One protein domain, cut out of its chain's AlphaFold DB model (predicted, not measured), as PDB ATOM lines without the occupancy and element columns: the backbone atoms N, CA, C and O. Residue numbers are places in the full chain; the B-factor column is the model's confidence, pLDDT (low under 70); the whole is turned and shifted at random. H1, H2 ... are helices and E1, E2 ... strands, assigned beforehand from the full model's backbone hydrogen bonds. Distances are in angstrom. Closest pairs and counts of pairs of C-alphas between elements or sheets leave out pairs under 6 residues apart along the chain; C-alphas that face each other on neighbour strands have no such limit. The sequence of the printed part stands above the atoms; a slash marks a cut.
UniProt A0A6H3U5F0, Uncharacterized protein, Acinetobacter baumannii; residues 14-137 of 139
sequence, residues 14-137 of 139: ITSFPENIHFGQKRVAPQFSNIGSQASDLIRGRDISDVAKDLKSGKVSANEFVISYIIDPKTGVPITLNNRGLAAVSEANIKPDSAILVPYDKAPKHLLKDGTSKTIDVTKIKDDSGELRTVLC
ATOM      1  N   ILE A  14     -38.069   6.328  28.024       95.56
ATOM      2  CA  ILE A  14     -39.001   5.517  28.814       95.56
ATOM      3  C   ILE A  14     -38.204   4.468  29.589       95.56
ATOM      4  O   ILE A  14     -37.530   3.627  28.999       95.56
ATOM      5  N   THR A  15     -38.331   4.482  30.910       96.69
ATOM      6  CA  THR A  15     -37.683   3.540  31.828       96.69
ATOM      7  C   THR A  15     -38.729   2.824  32.675       96.69
ATOM      8  O   THR A  15     -39.887   3.242  32.742       96.69
ATOM      9  N   SER A  16     -38.331   1.774  33.399       96.88
ATOM     10  CA  SER A  16     -39.124   1.305  34.542       96.88
ATOM     11  C   SER A  16     -39.316   2.433  35.559       96.88
ATOM     12  O   SER A  16     -38.468   3.326  35.670       96.88
ATOM     13  N   PHE A  17     -40.424   2.398  36.299       96.88
ATOM     14  CA  PHE A  17     -40.679   3.383  37.345       96.88
ATOM     15  C   PHE A  17     -39.555   3.356  38.404       96.88
ATOM     16  O   PHE A  17     -39.259   2.279  38.932       96.88
ATOM     17  N   PRO A  18     -38.905   4.497  38.700       96.56
ATOM     18  CA  PRO A  18     -37.720   4.528  39.551       96.56
ATOM     19  C   PRO A  18     -38.055   4.276  41.022       96.56
ATOM     20  O   PRO A  18     -39.047   4.781  41.549       96.56
ATOM     21  N   GLU A  19     -37.172   3.544  41.697       96.00
ATOM     22  CA  GLU A  19     -37.194   3.407  43.153       96.00
ATOM     23  C   GLU A  19     -36.678   4.680  43.828       96.00
ATOM     24  O   GLU A  19     -35.856   5.415  43.277       96.00
ATOM     25  N   ASN A  20     -37.131   4.919  45.057       95.81
ATOM     26  CA  ASN A  20     -36.735   6.049  45.884       95.81
ATOM     27  C   ASN A  20     -36.919   7.401  45.173       95.81
ATOM     28  O   ASN A  20     -36.097   8.304  45.333       95.81
ATOM     29  N   ILE A  21     -37.988   7.543  44.381       96.88
ATOM     30  CA  ILE A  21     -38.323   8.800  43.707       96.88
ATOM     31  C   ILE A  21     -38.859   9.827  44.701       96.88
ATOM     32  O   ILE A  21     -39.679   9.530  45.571       96.88
ATOM     33  N   HIS A  22     -38.376  11.058  44.580       96.75
ATOM     34  CA  HIS A  22     -38.746  12.167  45.452       96.75
ATOM     35  C   HIS A  22     -39.566  13.219  44.707       96.75
ATOM     36  O   HIS A  22     -39.522  13.341  43.479       96.75
ATOM     37  N   PHE A  23     -40.283  14.026  45.480       95.75
ATOM     38  CA  PHE A  23     -40.896  15.258  45.013       95.75
ATOM     39  C   PHE A  23     -39.829  16.325  44.765       95.75
ATOM     40  O   PHE A  23     -38.966  16.543  45.612       95.75
ATOM     41  N   GLY A  24     -39.922  17.023  43.632       92.38
ATOM     42  CA  GLY A  24     -39.068  18.175  43.303       92.38
ATOM     43  C   GLY A  24     -39.596  19.510  43.833       92.38
ATOM     44  O   GLY A  24     -39.051  20.569  43.530       92.38
ATOM     45  N   GLN A  25     -40.709  19.476  44.564       90.12
ATOM     46  CA  GLN A  25     -41.344  20.638  45.174       90.12
ATOM     47  C   GLN A  25     -41.800  20.294  46.584       90.12
ATOM     48  O   GLN A  25     -42.222  19.175  46.853       90.12
ATOM     49  N   LYS A  26     -41.788  21.293  47.467       89.50
ATOM     50  CA  LYS A  26     -42.297  21.145  48.839       89.50
ATOM     51  C   LYS A  26     -43.821  21.132  48.916       89.50
ATOM     52  O   LYS A  26     -44.378  20.574  49.849       89.50
ATOM     53  N   ARG A  27     -44.492  21.754  47.941       89.06
ATOM     54  CA  ARG A  27     -45.943  21.952  47.963       89.06
ATOM     55  C   ARG A  27     -46.577  21.941  46.584       89.06
ATOM     56  O   ARG A  27     -45.962  22.363  45.601       89.06
ATOM     57  N   VAL A  28     -47.841  21.539  46.535       89.69
ATOM     58  CA  VAL A  28     -48.698  21.585  45.345       89.69
ATOM     59  C   VAL A  28     -50.109  22.053  45.688       89.69
ATOM     60  O   VAL A  28     -50.607  21.855  46.791       89.69
ATOM     61  N   ALA A  29     -50.780  22.638  44.695       89.75
ATOM     62  CA  ALA A  29     -52.218  22.852  44.770       89.75
ATOM     63  C   ALA A  29     -52.964  21.501  44.712       89.75
ATOM     64  O   ALA A  29     -52.499  20.594  44.015       89.75
ATOM     65  N   PRO A  30     -54.137  21.382  45.362       90.31
ATOM     66  CA  PRO A  30     -54.911  20.142  45.421       90.31
ATOM     67  C   PRO A  30     -55.437  19.670  44.067       90.31
ATOM     68  O   PRO A  30     -55.705  18.488  43.902       90.31
ATOM     69  N   GLN A  31     -55.580  20.568  43.092       90.38
ATOM     70  CA  GLN A  31     -56.192  20.257  41.804       90.38
ATOM     71  C   GLN A  31     -55.155  20.075  40.692       90.38
ATOM     72  O   GLN A  31     -54.180  20.829  40.574       90.38
ATOM     73  N   PHE A  32     -55.399  19.111  39.807       88.56
ATOM     74  CA  PHE A  32     -54.703  19.012  38.529       88.56
ATOM     75  C   PHE A  32     -54.989  20.237  37.655       88.56
ATOM     76  O   PHE A  32     -56.038  20.869  37.738       88.56
ATOM     77  N   SER A  33     -54.028  20.611  36.812       81.44
ATOM     78  CA  SER A  33     -54.197  21.763  35.922       81.44
ATOM     79  C   SER A  33     -55.233  21.451  34.836       81.44
ATOM     80  O   SER A  33     -55.210  20.373  34.251       81.44
ATOM     81  N   ASN A  34     -56.089  22.423  34.507       69.75
ATOM     82  CA  ASN A  34     -57.013  22.331  33.366       69.75
ATOM     83  C   ASN A  34     -56.330  22.560  32.004       69.75
ATOM     84  O   ASN A  34     -56.824  22.101  30.974       69.75
ATOM     85  N   ILE A  35     -55.202  23.279  31.994       50.69
ATOM     86  CA  ILE A  35     -54.530  23.807  30.796       50.69
ATOM     87  C   ILE A  35     -53.104  23.242  30.722       50.69
ATOM     88  O   ILE A  35     -52.414  23.211  31.741       50.69
ATOM     89  N   GLY A  36     -52.668  22.814  29.529       48.06
ATOM     90  CA  GLY A  36     -51.287  22.365  29.267       48.06
ATOM     91  C   GLY A  36     -50.898  21.046  29.943       48.06
ATOM     92  O   GLY A  36     -49.719  20.749  30.089       48.06
ATOM     93  N   SER A  37     -51.886  20.283  30.398       52.44
ATOM     94  CA  SER A  37     -51.710  18.985  31.035       52.44
ATOM     95  C   SER A  37     -51.773  17.893  29.969       52.44
ATOM     96  O   SER A  37     -52.791  17.788  29.295       52.44
ATOM     97  N   GLN A  38     -50.734  17.059  29.859       56.84
ATOM     98  CA  GLN A  38     -50.804  15.793  29.108       56.84
ATOM     99  C   GLN A  38     -51.670  14.729  29.813       56.84
ATOM    100  O   GLN A  38     -51.811  13.621  29.313       56.84
ATOM    101  N   ALA A  39     -52.247  15.039  30.981       63.94
ATOM    102  CA  ALA A  39     -53.137  14.119  31.676       63.94
ATOM    103  C   ALA A  39     -54.478  13.960  30.944       63.94
ATOM    104  O   ALA A  39     -55.038  14.940  30.448       63.94
ATOM    105  N   SER A  40     -54.995  12.732  30.965       71.06
ATOM    106  CA  SER A  40     -56.325  12.342  30.486       71.06
ATOM    107  C   SER A  40     -57.444  13.236  31.043       71.06
ATOM    108  O   SER A  40     -57.345  13.775  32.152       71.06
ATOM    109  N   ASP A  41     -58.555  13.358  30.308       79.12
ATOM    110  CA  ASP A  41     -59.760  14.069  30.765       79.12
ATOM    111  C   ASP A  41     -60.327  13.480  32.073       79.12
ATOM    112  O   ASP A  41     -60.988  14.180  32.836       79.12
ATOM    113  N   LEU A  42     -59.979  12.231  32.399       81.62
ATOM    114  CA  LEU A  42     -60.284  11.594  33.685       81.62
ATOM    115  C   LEU A  42     -59.535  12.206  34.882       81.62
ATOM    116  O   LEU A  42     -59.866  11.886  36.023       81.62
ATOM    117  N   ILE A  43     -58.528  13.053  34.647       84.19
ATOM    118  CA  ILE A  43     -57.617  13.613  35.659       84.19
ATOM    119  C   ILE A  43     -57.679  15.148  35.675       84.19
ATOM    120  O   ILE A  43     -57.594  15.767  36.737       84.19
ATOM    121  N   ARG A  44     -57.823  15.784  34.507       85.75
ATOM    122  CA  ARG A  44     -57.758  17.247  34.354       85.75
ATOM    123  C   ARG A  44     -58.735  17.976  35.280       85.75
ATOM    124  O   ARG A  44     -59.912  17.645  35.351       85.75
ATOM    125  N   GLY A  45     -58.225  18.976  36.005       86.31
ATOM    126  CA  GLY A  45     -59.021  19.818  36.908       86.31
ATOM    127  C   GLY A  45     -59.461  19.175  38.219       86.31
ATOM    128  O   GLY A  45     -59.960  19.876  39.097       86.31
ATOM    129  N   ARG A  46     -59.291  17.860  38.370       90.56
ATOM    130  CA  ARG A  46     -59.782  17.121  39.533       90.56
ATOM    131  C   ARG A  46     -58.864  17.278  40.733       90.56
ATOM    132  O   ARG A  46     -57.684  17.594  40.589       90.56
ATOM    133  N   ASP A  47     -59.410  17.029  41.917       91.75
ATOM    134  CA  ASP A  47     -58.625  16.934  43.144       91.75
ATOM    135  C   ASP A  47     -57.745  15.674  43.130       91.75
ATOM    136  O   ASP A  47     -58.193  14.598  42.723       91.75
ATOM    137  N   ILE A  48     -56.507  15.800  43.609       93.81
ATOM    138  CA  ILE A  48     -55.554  14.697  43.774       93.81
ATOM    139  C   ILE A  48     -56.190  13.526  44.530       93.81
ATOM    140  O   ILE A  48     -56.039  12.384  44.101       93.81
ATOM    141  N   SER A  49     -56.948  13.786  45.599       94.00
ATOM    142  CA  SER A  49     -57.553  12.723  46.403       94.00
ATOM    143  C   SER A  49     -58.689  12.005  45.689       94.00
ATOM    144  O   SER A  49     -58.875  10.807  45.897       94.00
ATOM    145  N   ASP A  50     -59.455  12.689  44.840       94.56
ATOM    146  CA  ASP A  50     -60.511  12.021  44.075       94.56
ATOM    147  C   ASP A  50     -59.922  11.123  42.992       94.56
ATOM    148  O   ASP A  50     -60.381   9.996  42.804       94.56
ATOM    149  N   VAL A  51     -58.848  11.573  42.344       94.31
ATOM    150  CA  VAL A  51     -58.121  10.738  41.387       94.31
ATOM    151  C   VAL A  51     -57.429   9.566  42.098       94.31
ATOM    152  O   VAL A  51     -57.462   8.447  41.592       94.31
ATOM    153  N   ALA A  52     -56.886   9.765  43.303       96.00
ATOM    154  CA  ALA A  52     -56.314   8.688  44.111       96.00
ATOM    155  C   ALA A  52     -57.351   7.616  44.507       96.00
ATOM    156  O   ALA A  52     -57.041   6.424  44.501       96.00
ATOM    157  N   LYS A  53     -58.599   8.000  44.814       96.88
ATOM    158  CA  LYS A  53     -59.700   7.040  45.046       96.88
ATOM    159  C   LYS A  53     -60.038   6.245  43.782       96.88
ATOM    160  O   LYS A  53     -60.288   5.041  43.854       96.88
ATOM    161  N   ASP A  54     -60.041   6.902  42.628       95.44
ATOM    162  CA  ASP A  54     -60.317   6.245  41.350       95.44
ATOM    163  C   ASP A  54     -59.185   5.303  40.923       95.44
ATOM    164  O   ASP A  54     -59.465   4.225  40.404       95.44
ATOM    165  N   LEU A  55     -57.933   5.647  41.237       95.31
ATOM    166  CA  LEU A  55     -56.784   4.745  41.130       95.31
ATOM    167  C   LEU A  55     -56.979   3.497  41.999       95.31
ATOM    168  O   LEU A  55     -56.912   2.380  41.494       95.31
ATOM    169  N   LYS A  56     -57.300   3.668  43.291       95.88
ATOM    170  CA  LYS A  56     -57.540   2.539  44.215       95.88
ATOM    171  C   LYS A  56     -58.686   1.629  43.776       95.88
ATOM    172  O   LYS A  56     -58.650   0.435  44.048       95.88
ATOM    173  N   SER A  57     -59.705   2.190  43.129       95.75
ATOM    174  CA  SER A  57     -60.856   1.429  42.626       95.75
ATOM    175  C   SER A  57     -60.677   0.893  41.201       95.75
ATOM    176  O   SER A  57     -61.584   0.238  40.696       95.75
ATOM    177  N   GLY A  58     -59.536   1.153  40.551       93.06
ATOM    178  CA  GLY A  58     -59.239   0.693  39.192       93.06
ATOM    179  C   GLY A  58     -59.989   1.433  38.079       93.06
ATOM    180  O   GLY A  58     -59.943   1.007  36.930       93.06
ATOM    181  N   LYS A  59     -60.674   2.542  38.388       93.38
ATOM    182  CA  LYS A  59     -61.360   3.383  37.388       93.38
ATOM    183  C   LYS A  59     -60.391   4.210  36.548       93.38
ATOM    184  O   LYS A  59     -60.710   4.569  35.420       93.38
ATOM    185  N   VAL A  60     -59.237   4.540  37.119       91.44
ATOM    186  CA  VAL A  60     -58.121   5.202  36.442       91.44
ATOM    187  C   VAL A  60     -56.910   4.294  36.588       91.44
ATOM    188  O   VAL A  60     -56.627   3.822  37.688       91.44
ATOM    189  N   SER A  61     -56.198   4.036  35.493       91.62
ATOM    190  CA  SER A  61     -54.941   3.287  35.540       91.62
ATOM    191  C   SER A  61     -53.794   4.195  35.984       91.62
ATOM    192  O   SER A  61     -53.726   5.356  35.583       91.62
ATOM    193  N   ALA A  62     -52.852   3.672  36.773       91.62
ATOM    194  CA  ALA A  62     -51.637   4.411  37.129       91.62
ATOM    195  C   ALA A  62     -50.776   4.745  35.897       91.62
ATOM    196  O   ALA A  62     -50.080   5.755  35.897       91.62
ATOM    197  N   ASN A  63     -50.887   3.962  34.820       90.19
ATOM    198  CA  ASN A  63     -50.170   4.195  33.565       90.19
ATOM    199  C   ASN A  63     -50.759   5.340  32.719       90.19
ATOM    200  O   ASN A  63     -50.130   5.767  31.758       90.19
ATOM    201  N   GLU A  64     -51.925   5.883  33.093       85.94
ATOM    202  CA  GLU A  64     -52.436   7.142  32.519       85.94
ATOM    203  C   GLU A  64     -51.590   8.351  32.954       85.94
ATOM    204  O   GLU A  64     -51.685   9.439  32.379       85.94
ATOM    205  N   PHE A  65     -50.767   8.191  33.995       85.81
ATOM    206  CA  PHE A  65     -49.884   9.237  34.477       85.81
ATOM    207  C   PHE A  65     -48.546   9.190  33.758       85.81
ATOM    208  O   PHE A  65     -47.723   8.302  33.973       85.81
ATOM    209  N   VAL A  66     -48.272  10.243  32.995       85.62
ATOM    210  CA  VAL A  66     -46.927  10.518  32.495       85.62
ATOM    211  C   VAL A  66     -46.088  11.092  33.640       85.62
ATOM    212  O   VAL A  66     -46.073  12.304  33.882       85.62
ATOM    213  N   ILE A  67     -45.417  10.213  34.388       91.50
ATOM    214  CA  ILE A  67     -44.437  10.610  35.402       91.50
ATOM    215  C   ILE A  67     -43.077  10.745  34.732       91.50
ATOM    216  O   ILE A  67     -42.466   9.759  34.332       91.50
ATOM    217  N   SER A  68     -42.590  11.975  34.631       93.69
ATOM    218  CA  SER A  68     -41.218  12.269  34.238       93.69
ATOM    219  C   SER A  68     -40.371  12.643  35.449       93.69
ATOM    220  O   SER A  68     -40.874  13.158  36.458       93.69
ATOM    221  N   TYR A  69     -39.081  12.349  35.365       95.44
ATOM    222  CA  TYR A  69     -38.123  12.578  36.434       95.44
ATOM    223  C   TYR A  69     -36.729  12.863  35.879       95.44
ATOM    224  O   TYR A  69     -36.428  12.580  34.723       95.44
ATOM    225  N   ILE A  70     -35.879  13.429  36.722       95.81
ATOM    226  CA  ILE A  70     -34.443  13.590  36.484       95.81
ATOM    227  C   ILE A  70     -33.663  12.798  37.534       95.81
ATOM    228  O   ILE A  70     -34.198  12.490  38.597       95.81
ATOM    229  N   ILE A  71     -32.381  12.552  37.283       96.25
ATOM    230  CA  ILE A  71     -31.431  12.182  38.334       96.25
ATOM    231  C   ILE A  71     -30.707  13.447  38.790       96.25
ATOM    232  O   ILE A  71     -30.129  14.158  37.965       96.25
ATOM    233  N   ASP A  72     -30.735  13.744  40.090       92.75
ATOM    234  CA  ASP A  72     -29.910  14.814  40.648       92.75
ATOM    235  C   ASP A  72     -28.425  14.439  40.513       92.75
ATOM    236  O   ASP A  72     -27.985  13.469  41.135       92.75
ATOM    237  N   PRO A  73     -27.615  15.200  39.754       92.06
ATOM    238  CA  PRO A  73     -26.213  14.866  39.527       92.06
ATOM    239  C   PRO A  73     -25.364  14.917  40.804       92.06
ATOM    240  O   PRO A  73     -24.256  14.388  40.809       92.06
ATOM    241  N   LYS A  74     -25.840  15.564  41.877       90.94
ATOM    242  CA  LYS A  74     -25.108  15.650  43.148       90.94
ATOM    243  C   LYS A  74     -25.367  14.460  44.062       90.94
ATOM    244  O   LYS A  74     -24.461  14.041  44.773       90.94
ATOM    245  N   THR A  75     -26.602  13.966  44.087       92.00
ATOM    246  CA  THR A  75     -27.055  12.966  45.067       92.00
ATOM    247  C   THR A  75     -27.378  11.611  44.440       92.00
ATOM    248  O   THR A  75     -27.461  10.621  45.159       92.00
ATOM    249  N   GLY A  76     -27.570  11.551  43.120       93.94
ATOM    250  CA  GLY A  76     -28.052  10.367  42.408       93.94
ATOM    251  C   GLY A  76     -29.545  10.088  42.608       93.94
ATOM    252  O   GLY A  76     -30.049   9.095  42.092       93.94
ATOM    253  N   VAL A  77     -30.264  10.939  43.346       95.00
ATOM    254  CA  VAL A  77     -31.674  10.716  43.684       95.00
ATOM    255  C   VAL A  77     -32.573  11.022  42.478       95.00
ATOM    256  O   VAL A  77     -32.420  12.084  41.864       95.00
ATOM    257  N   PRO A  78     -33.533  10.138  42.144       96.50
ATOM    258  CA  PRO A  78     -34.588  10.439  41.184       96.50
ATOM    259  C   PRO A  78     -35.555  11.496  41.729       96.50
ATOM    260  O   PRO A  78     -36.130  11.330  42.803       96.50
ATOM    261  N   ILE A  79     -35.781  12.569  40.975       95.38
ATOM    262  CA  ILE A  79     -36.673  13.670  41.363       95.38
ATOM    263  C   ILE A  79     -37.739  13.852  40.291       95.38
ATOM    264  O   ILE A  79     -37.417  14.091  39.125       95.38
ATOM    265  N   THR A  80     -39.015  13.772  40.672       94.38
ATOM    266  CA  THR A  80     -40.117  13.969  39.724       94.38
ATOM    267  C   THR A  80     -40.220  15.419  39.253       94.38
ATOM    268  O   THR A  80     -40.069  16.369  40.022       94.38
ATOM    269  N   LEU A  81     -40.587  15.581  37.984       92.06
ATOM    270  CA  LEU A  81     -41.024  16.851  37.406       92.06
ATOM    271  C   LEU A  81     -42.561  16.998  37.447       92.06
ATOM    272  O   LEU A  81     -43.093  18.066  37.146       92.06
ATOM    273  N   ASN A  82     -43.289  15.947  37.850       90.31
ATOM    274  CA  ASN A  82     -44.753  15.856  37.831       90.31
ATOM    275  C   ASN A  82     -45.326  15.649  39.242       90.31
ATOM    276  O   ASN A  82     -46.027  14.672  39.507       90.31
ATOM    277  N   ASN A  83     -45.078  16.597  40.151       92.62
ATOM    278  CA  ASN A  83     -45.391  16.447  41.580       92.62
ATOM    279  C   ASN A  83     -46.846  16.054  41.895       92.62
ATOM    280  O   ASN A  83     -47.068  15.208  42.751       92.62
ATOM    281  N   ARG A  84     -47.850  16.609  41.196       92.69
ATOM    282  CA  ARG A  84     -49.265  16.231  41.430       92.69
ATOM    283  C   ARG A  84     -49.581  14.813  40.964       92.69
ATOM    284  O   ARG A  84     -50.361  14.125  41.611       92.69
ATOM    285  N   GLY A  85     -48.964  14.389  39.860       93.50
ATOM    286  CA  GLY A  85     -49.075  13.016  39.374       93.50
ATOM    287  C   GLY A  85     -48.486  12.050  40.393       93.50
ATOM    288  O   GLY A  85     -49.195  11.157  40.846       93.50
ATOM    289  N   LEU A  86     -47.245  12.309  40.836       95.56
ATOM    290  CA  LEU A  86     -46.589  11.505  41.869       95.56
ATOM    291  C   LEU A  86     -47.394  11.493  43.180       95.56
ATOM    292  O   LEU A  86     -47.510  10.448  43.814       95.56
ATOM    293  N   ALA A  87     -48.003  12.617  43.568       96.06
ATOM    294  CA  ALA A  87     -48.824  12.703  44.773       96.06
ATOM    295  C   ALA A  87     -50.074  11.812  44.684       96.06
ATOM    296  O   ALA A  87     -50.362  11.088  45.631       96.06
ATOM    297  N   ALA A  88     -50.780  11.794  43.547       95.81
ATOM    298  CA  ALA A  88     -51.969  10.955  43.376       95.81
ATOM    299  C   ALA A  88     -51.641   9.456  43.429       95.81
ATOM    300  O   ALA A  88     -52.320   8.707  44.132       95.81
ATOM    301  N   VAL A  89     -50.578   9.021  42.743       96.31
ATOM    302  CA  VAL A  89     -50.141   7.612  42.774       96.31
ATOM    303  C   VAL A  89     -49.589   7.208  44.148       96.31
ATOM    304  O   VAL A  89     -49.807   6.082  44.593       96.31
ATOM    305  N   SER A  90     -48.972   8.148  44.873       97.50
ATOM    306  CA  SER A  90     -48.517   7.949  46.257       97.50
ATOM    307  C   SER A  90     -49.687   7.833  47.241       97.50
ATOM    308  O   SER A  90     -49.717   6.902  48.039       97.50
ATOM    309  N   GLU A  91     -50.703   8.703  47.151       96.88
ATOM    310  CA  GLU A  91     -51.939   8.596  47.952       96.88
ATOM    311  C   GLU A  91     -52.706   7.297  47.661       96.88
ATOM    312  O   GLU A  91     -53.325   6.701  48.555       96.88
ATOM    313  N   ALA A  92     -52.666   6.855  46.401       96.75
ATOM    314  CA  ALA A  92     -53.221   5.584  45.970       96.75
ATOM    315  C   ALA A  92     -52.414   4.379  46.478       96.75
ATOM    316  O   ALA A  92     -52.990   3.306  46.649       96.75
ATOM    317  N   ASN A  93     -51.120   4.569  46.757       97.12
ATOM    318  CA  ASN A  93     -50.127   3.517  46.957       97.12
ATOM    319  C   ASN A  93     -50.109   2.504  45.793       97.12
ATOM    320  O   ASN A  93     -50.070   1.292  46.000       97.12
ATOM    321  N   ILE A  94     -50.188   3.011  44.560       95.44
ATOM    322  CA  ILE A  94     -50.173   2.224  43.320       95.44
ATOM    323  C   ILE A  94     -49.133   2.848  42.399       95.44
ATOM    324  O   ILE A  94     -49.283   4.007  42.030       95.44
ATOM    325  N   LYS A  95     -48.097   2.099  42.016       92.69
ATOM    326  CA  LYS A  95     -47.060   2.599  41.105       92.69
ATOM    327  C   LYS A  95     -47.451   2.388  39.633       92.69
ATOM    328  O   LYS A  95     -48.007   1.335  39.321       92.69
ATOM    329  N   PRO A  96     -47.147   3.339  38.735       93.56
ATOM    330  CA  PRO A  96     -47.079   3.071  37.301       93.56
ATOM    331  C   PRO A  96     -45.986   2.040  36.982       93.56
ATOM    332  O   PRO A  96     -45.052   1.853  37.766       93.56
ATOM    333  N   ASP A  97     -46.063   1.415  35.811       95.25
ATOM    334  CA  ASP A  97     -45.039   0.472  35.342       95.25
ATOM    335  C   ASP A  97     -43.780   1.200  34.854       95.25
ATOM    336  O   ASP A  97     -42.646   0.771  35.095       95.25
ATOM    337  N   SER A  98     -43.987   2.333  34.182       95.38
ATOM    338  CA  SER A  98     -42.939   3.102  33.515       95.38
ATOM    339  C   SER A  98     -42.946   4.577  33.902       95.38
ATOM    340  O   SER A  98     -43.966   5.133  34.308       95.38
ATOM    341  N   ALA A  99     -41.800   5.219  33.715       95.25
ATOM    342  CA  ALA A  99     -41.604   6.656  33.854       95.25
ATOM    343  C   ALA A  99     -40.732   7.182  32.703       95.25
ATOM    344  O   ALA A  99     -40.223   6.404  31.898       95.25
ATOM    345  N   ILE A 100     -40.563   8.502  32.621       95.31
ATOM    346  CA  ILE A 100     -39.709   9.147  31.618       95.31
ATOM    347  C   ILE A 100     -38.511   9.793  32.300       95.31
ATOM    348  O   ILE A 100     -38.663  10.789  33.013       95.31
ATOM    349  N   LEU A 101     -37.318   9.262  32.050       97.00
ATOM    350  CA  LEU A 101     -36.070   9.869  32.483       97.00
ATOM    351  C   LEU A 101     -35.696  11.008  31.535       97.00
ATOM    352  O   LEU A 101     -35.393  10.785  30.368       97.00
ATOM    353  N   VAL A 102     -35.676  12.232  32.048       95.69
ATOM    354  CA  VAL A 102     -35.257  13.434  31.328       95.69
ATOM    355  C   VAL A 102     -33.802  13.759  31.691       95.69
ATOM    356  O   VAL A 102     -33.465  13.793  32.878       95.69
ATOM    357  N   PRO A 103     -32.928  14.067  30.717       94.81
ATOM    358  CA  PRO A 103     -31.590  14.568  31.006       94.81
ATOM    359  C   PRO A 103     -31.624  15.862  31.831       94.81
ATOM    360  O   PRO A 103     -32.380  16.792  31.535       94.81
ATOM    361  N   TYR A 104     -30.778  15.945  32.862       91.69
ATOM    362  CA  TYR A 104     -30.779  17.057  33.821       91.69
ATOM    363  C   TYR A 104     -30.650  18.440  33.156       91.69
ATOM    364  O   TYR A 104     -31.307  19.395  33.568       91.69
ATOM    365  N   ASP A 105     -29.838  18.559  32.102       91.12
ATOM    366  CA  ASP A 105     -29.608  19.811  31.371       91.12
ATOM    367  C   ASP A 105     -30.805  20.256  30.510       91.12
ATOM    368  O   ASP A 105     -30.881  21.425  30.124       91.12
ATOM    369  N   LYS A 106     -31.741  19.342  30.222       92.00
ATOM    370  CA  LYS A 106     -32.968  19.600  29.452       92.00
ATOM    371  C   LYS A 106     -34.176  19.889  30.333       92.00
ATOM    372  O   LYS A 106     -35.166  20.437  29.847       92.00
ATOM    373  N   ALA A 107     -34.107  19.548  31.618       88.06
ATOM    374  CA  ALA A 107     -35.197  19.792  32.541       88.06
ATOM    375  C   ALA A 107     -35.403  21.302  32.785       88.06
ATOM    376  O   ALA A 107     -34.438  22.067  32.913       88.06
ATOM    377  N   PRO A 108     -36.657  21.777  32.896       84.50
ATOM    378  CA  PRO A 108     -36.921  23.179  33.182       84.50
ATOM    379  C   PRO A 108     -36.332  23.585  34.538       84.50
ATOM    380  O   PRO A 108     -36.816  23.170  35.588       84.50
ATOM    381  N   LYS A 109     -35.326  24.471  34.538       83.75
ATOM    382  CA  LYS A 109     -34.586  24.867  35.756       83.75
ATOM    383  C   LYS A 109     -35.470  25.341  36.908       83.75
ATOM    384  O   LYS A 109     -35.082  25.210  38.059       83.75
ATOM    385  N   HIS A 110     -36.632  25.926  36.618       79.50
ATOM    386  CA  HIS A 110     -37.562  26.388  37.649       79.50
ATOM    387  C   HIS A 110     -38.220  25.242  38.434       79.50
ATOM    388  O   HIS A 110     -38.606  25.472  39.572       79.50
ATOM    389  N   LEU A 111     -38.307  24.035  37.864       76.62
ATOM    390  CA  LEU A 111     -38.800  22.830  38.543       76.62
ATOM    391  C   LEU A 111     -37.748  22.202  39.470       76.62
ATOM    392  O   LEU A 111     -38.080  21.326  40.251       76.62
ATOM    393  N   LEU A 112     -36.495  22.662  39.395       76.62
ATOM    394  CA  LEU A 112     -35.364  22.134  40.165       76.62
ATOM    395  C   LEU A 112     -34.972  23.032  41.354       76.62
ATOM    396  O   LEU A 112     -33.965  22.783  42.011       76.62
ATOM    397  N   LYS A 113     -35.710  24.123  41.599       73.56
ATOM    398  CA  LYS A 113     -35.314  25.172  42.558       73.56
ATOM    399  C   LYS A 113     -35.672  24.868  44.010       73.56
ATOM    400  O   LYS A 113     -35.014  25.398  44.901       73.56
ATOM    401  N   ASP A 114     -36.692  24.050  44.248       71.94
ATOM    402  CA  ASP A 114     -37.348  23.963  45.560       71.94
ATOM    403  C   ASP A 114     -36.771  22.861  46.472       71.94
ATOM    404  O   ASP A 114     -37.219  22.693  47.610       71.94
ATOM    405  N   GLY A 115     -35.729  22.163  46.003       76.81
ATOM    406  CA  GLY A 115     -35.126  21.016  46.681       76.81
ATOM    407  C   GLY A 115     -35.901  19.717  46.446       76.81
ATOM    408  O   GLY A 115     -36.858  19.682  45.679       76.81
ATOM    409  N   THR A 116     -35.460  18.645  47.105       88.81
ATOM    410  CA  THR A 116     -36.058  17.308  46.995       88.81
ATOM    411  C   THR A 116     -36.596  16.832  48.341       88.81
ATOM    412  O   THR A 116     -35.999  17.131  49.378       88.81
ATOM    413  N   SER A 117     -37.718  16.113  48.341       93.06
ATOM    414  CA  SER A 117     -38.329  15.561  49.556       93.06
ATOM    415  C   SER A 117     -39.084  14.256  49.287       93.06
ATOM    416  O   SER A 117     -39.705  14.085  48.240       93.06
ATOM    417  N   LYS A 118     -39.102  13.356  50.278       95.81
ATOM    418  CA  LYS A 118     -39.994  12.180  50.309       95.81
ATOM    419  C   LYS A 118     -41.461  12.565  50.514       95.81
ATOM    420  O   LYS A 118     -42.340  11.753  50.245       95.81
ATOM    421  N   THR A 119     -41.732  13.775  50.989       95.88
ATOM    422  CA  THR A 119     -43.082  14.273  51.261       95.88
ATOM    423  C   THR A 119     -43.403  15.532  50.470       95.88
ATOM    424  O   THR A 119     -42.502  16.288  50.100       95.88
ATOM    425  N   ILE A 120     -44.692  15.770  50.243       94.25
ATOM    426  CA  ILE A 120     -45.195  17.006  49.654       94.25
ATOM    427  C   ILE A 120     -46.469  17.472  50.348       94.25
ATOM    428  O   ILE A 120     -47.364  16.671  50.624       94.25
ATOM    429  N   ASP A 121     -46.566  18.775  50.580       93.12
ATOM    430  CA  ASP A 121     -47.737  19.376  51.205       93.12
ATOM    431  C   ASP A 121     -48.761  19.790  50.146       93.12
ATOM    432  O   ASP A 121     -48.460  20.474  49.162       93.12
ATOM    433  N   VAL A 122     -50.008  19.374  50.341       91.62
ATOM    434  CA  VAL A 122     -51.134  19.789  49.506       91.62
ATOM    435  C   VAL A 122     -51.794  20.988  50.175       91.62
ATOM    436  O   VAL A 122     -52.402  20.851  51.237       91.62
ATOM    437  N   THR A 123     -51.693  22.173  49.568       88.06
ATOM    438  CA  THR A 123     -52.148  23.434  50.183       88.06
ATOM    439  C   THR A 123     -53.207  24.146  49.336       88.06
ATOM    440  O   THR A 123     -53.128  24.184  48.107       88.06
ATOM    441  N   LYS A 124     -54.215  24.754  49.980       73.12
ATOM    442  CA  LYS A 124     -55.249  25.552  49.284       73.12
ATOM    443  C   LYS A 124     -54.699  26.846  48.673       73.12
ATOM    444  O   LYS A 124     -55.272  27.338  47.703       73.12
ATOM    445  N   ILE A 125     -53.629  27.411  49.244       60.06
ATOM    446  CA  ILE A 125     -53.105  28.745  48.908       60.06
ATOM    447  C   ILE A 125     -51.565  28.717  48.892       60.06
ATOM    448  O   ILE A 125     -50.924  27.925  49.584       60.06
ATOM    449  N   LYS A 126     -50.968  29.588  48.071       52.38
ATOM    450  CA  LYS A 126     -49.515  29.786  47.917       52.38
ATOM    451  C   LYS A 126     -48.808  30.425  49.132       52.38
ATOM    452  O   LYS A 126     -47.599  30.631  49.051       52.38
ATOM    453  N   ASP A 127     -49.518  30.771  50.204       56.97
ATOM    454  CA  ASP A 127     -49.009  31.559  51.341       56.97
ATOM    455  C   ASP A 127     -48.878  30.773  52.662       56.97
ATOM    456  O   ASP A 127     -48.762  31.375  53.722       56.97
ATOM    457  N   ASP A 128     -48.864  29.435  52.601       53.03
ATOM    458  CA  ASP A 128     -48.648  28.517  53.740       53.03
ATOM    459  C   ASP A 128     -49.721  28.551  54.849       53.03
ATOM    460  O   ASP A 128     -49.650  27.785  55.803       53.03
ATOM    461  N   SER A 129     -50.787  29.342  54.698       54.25
ATOM    462  CA  SER A 129     -51.866  29.460  55.696       54.25
ATOM    463  C   SER A 129     -52.994  28.417  55.560       54.25
ATOM    464  O   SER A 129     -54.018  28.503  56.237       54.25
ATOM    465  N   GLY A 130     -52.831  27.419  54.684       59.91
ATOM    466  CA  GLY A 130     -53.907  26.499  54.296       59.91
ATOM    467  C   GLY A 130     -53.438  25.109  53.880       59.91
ATOM    468  O   GLY A 130     -53.904  24.595  52.858       59.91
ATOM    469  N   GLU A 131     -52.495  24.529  54.624       66.62
ATOM    470  CA  GLU A 131     -52.128  23.115  54.494       66.62
ATOM    471  C   GLU A 131     -53.361  22.227  54.715       66.62
ATOM    472  O   GLU A 131     -54.078  22.364  55.705       66.62
ATOM    473  N   LEU A 132     -53.653  21.352  53.750       80.38
ATOM    474  CA  LEU A 132     -54.745  20.384  53.856       80.38
ATOM    475  C   LEU A 132     -54.253  19.048  54.399       80.38
ATOM    476  O   LEU A 132     -54.946  18.424  55.199       80.38
ATOM    477  N   ARG A 133     -53.112  18.584  53.884       92.62
ATOM    478  CA  ARG A 133     -52.487  17.303  54.217       92.62
ATOM    479  C   ARG A 133     -51.082  17.227  53.625       92.62
ATOM    480  O   ARG A 133     -50.825  17.822  52.577       92.62
ATOM    481  N   THR A 134     -50.254  16.372  54.208       95.06
ATOM    482  CA  THR A 134     -48.977  15.933  53.638       95.06
ATOM    483  C   THR A 134     -49.127  14.554  52.999       95.06
ATOM    484  O   THR A 134     -49.753  13.654  53.563       95.06
ATOM    485  N   VAL A 135     -48.522  14.367  51.827       96.62
ATOM    486  CA  VAL A 135     -48.436  13.083  51.120       96.62
ATOM    487  C   VAL A 135     -47.005  12.566  51.190       96.62
ATOM    488  O   VAL A 135     -46.074  13.293  50.856       96.62
ATOM    489  N   LEU A 136     -46.826  11.307  51.591       97.38
ATOM    490  CA  LEU A 136     -45.547  10.590  51.550       97.38
ATOM    491  C   LEU A 136     -45.448   9.778  50.254       97.38
ATOM    492  O   LEU A 136     -46.377   9.040  49.945       97.38
ATOM    493  N   CYS A 137     -44.324   9.869  49.540       96.88
ATOM    494  CA  CYS A 137     -43.985   8.961  48.445       96.88
ATOM    495  C   CYS A 137     -43.419   7.647  49.021       96.88
ATOM    496  O   CYS A 137     -42.345   7.676  49.636       96.88
TER     497      CYS A 137
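Overview. This is residues 14 to 137 of the 139 residues of an uncharacterized protein of Acinetobacter baumannii (UniProt A0A6H3U5F0). Little regular structure: a rounded body, mostly loops, with H2 near the middle, H1 and the hairpin E5 E6 packed on it, and a small twisted sheet, E1 E4 E2 E3, mixed, towards one end. The 124 printed residues, 48 in named elements, run E1 H1 E2 E3 H2 E4 H3 E5 E6, class mixed; compact, radius of gyration of the C-alphas 13.7 A, spans 36 by 35 by 26 A.

Arrangement. Start at E4, residues 98 to 101: it is antiparallel to E1, residues 14 to 16 (N 15 to O 99, 2.9 A), and parallel to E2, residues 68 to 71 (N 69 to O 100, 2.9 A). E2 and E3, residues 78 to 80, form a hairpin, N 70 to O 79 at 2.9 A. H2, residues 83 to 92, and H3, residues 109 to 112, only graze this sheet. H1, residues 48 to 56, touches H2 at a steep tilt of 45 degrees, the same way, closest C-alphas Ala 52 and Ala 92, 4.8 A. In H1 and H2 every O i to N i+4 pair is within hydrogen-bond range. E5, residues 119 to 123, and E6, residues 131 to 136, form a hairpin, N 120 to O 135 at 2.9 A.

Along the chain. Find C-alpha 14 at (-39.001, 5.517, 28.814), where E1 begins; E6, 14.5 A from first to last C-alpha, ends at C-alpha 136 at (-45.547, 10.590, 51.550).

Size, cuts and confidence. The printed part has no cut; links E1 to H1 and H1 to E2 are long; residues 34 to 39 and 125 to 131 are under pLDDT 70.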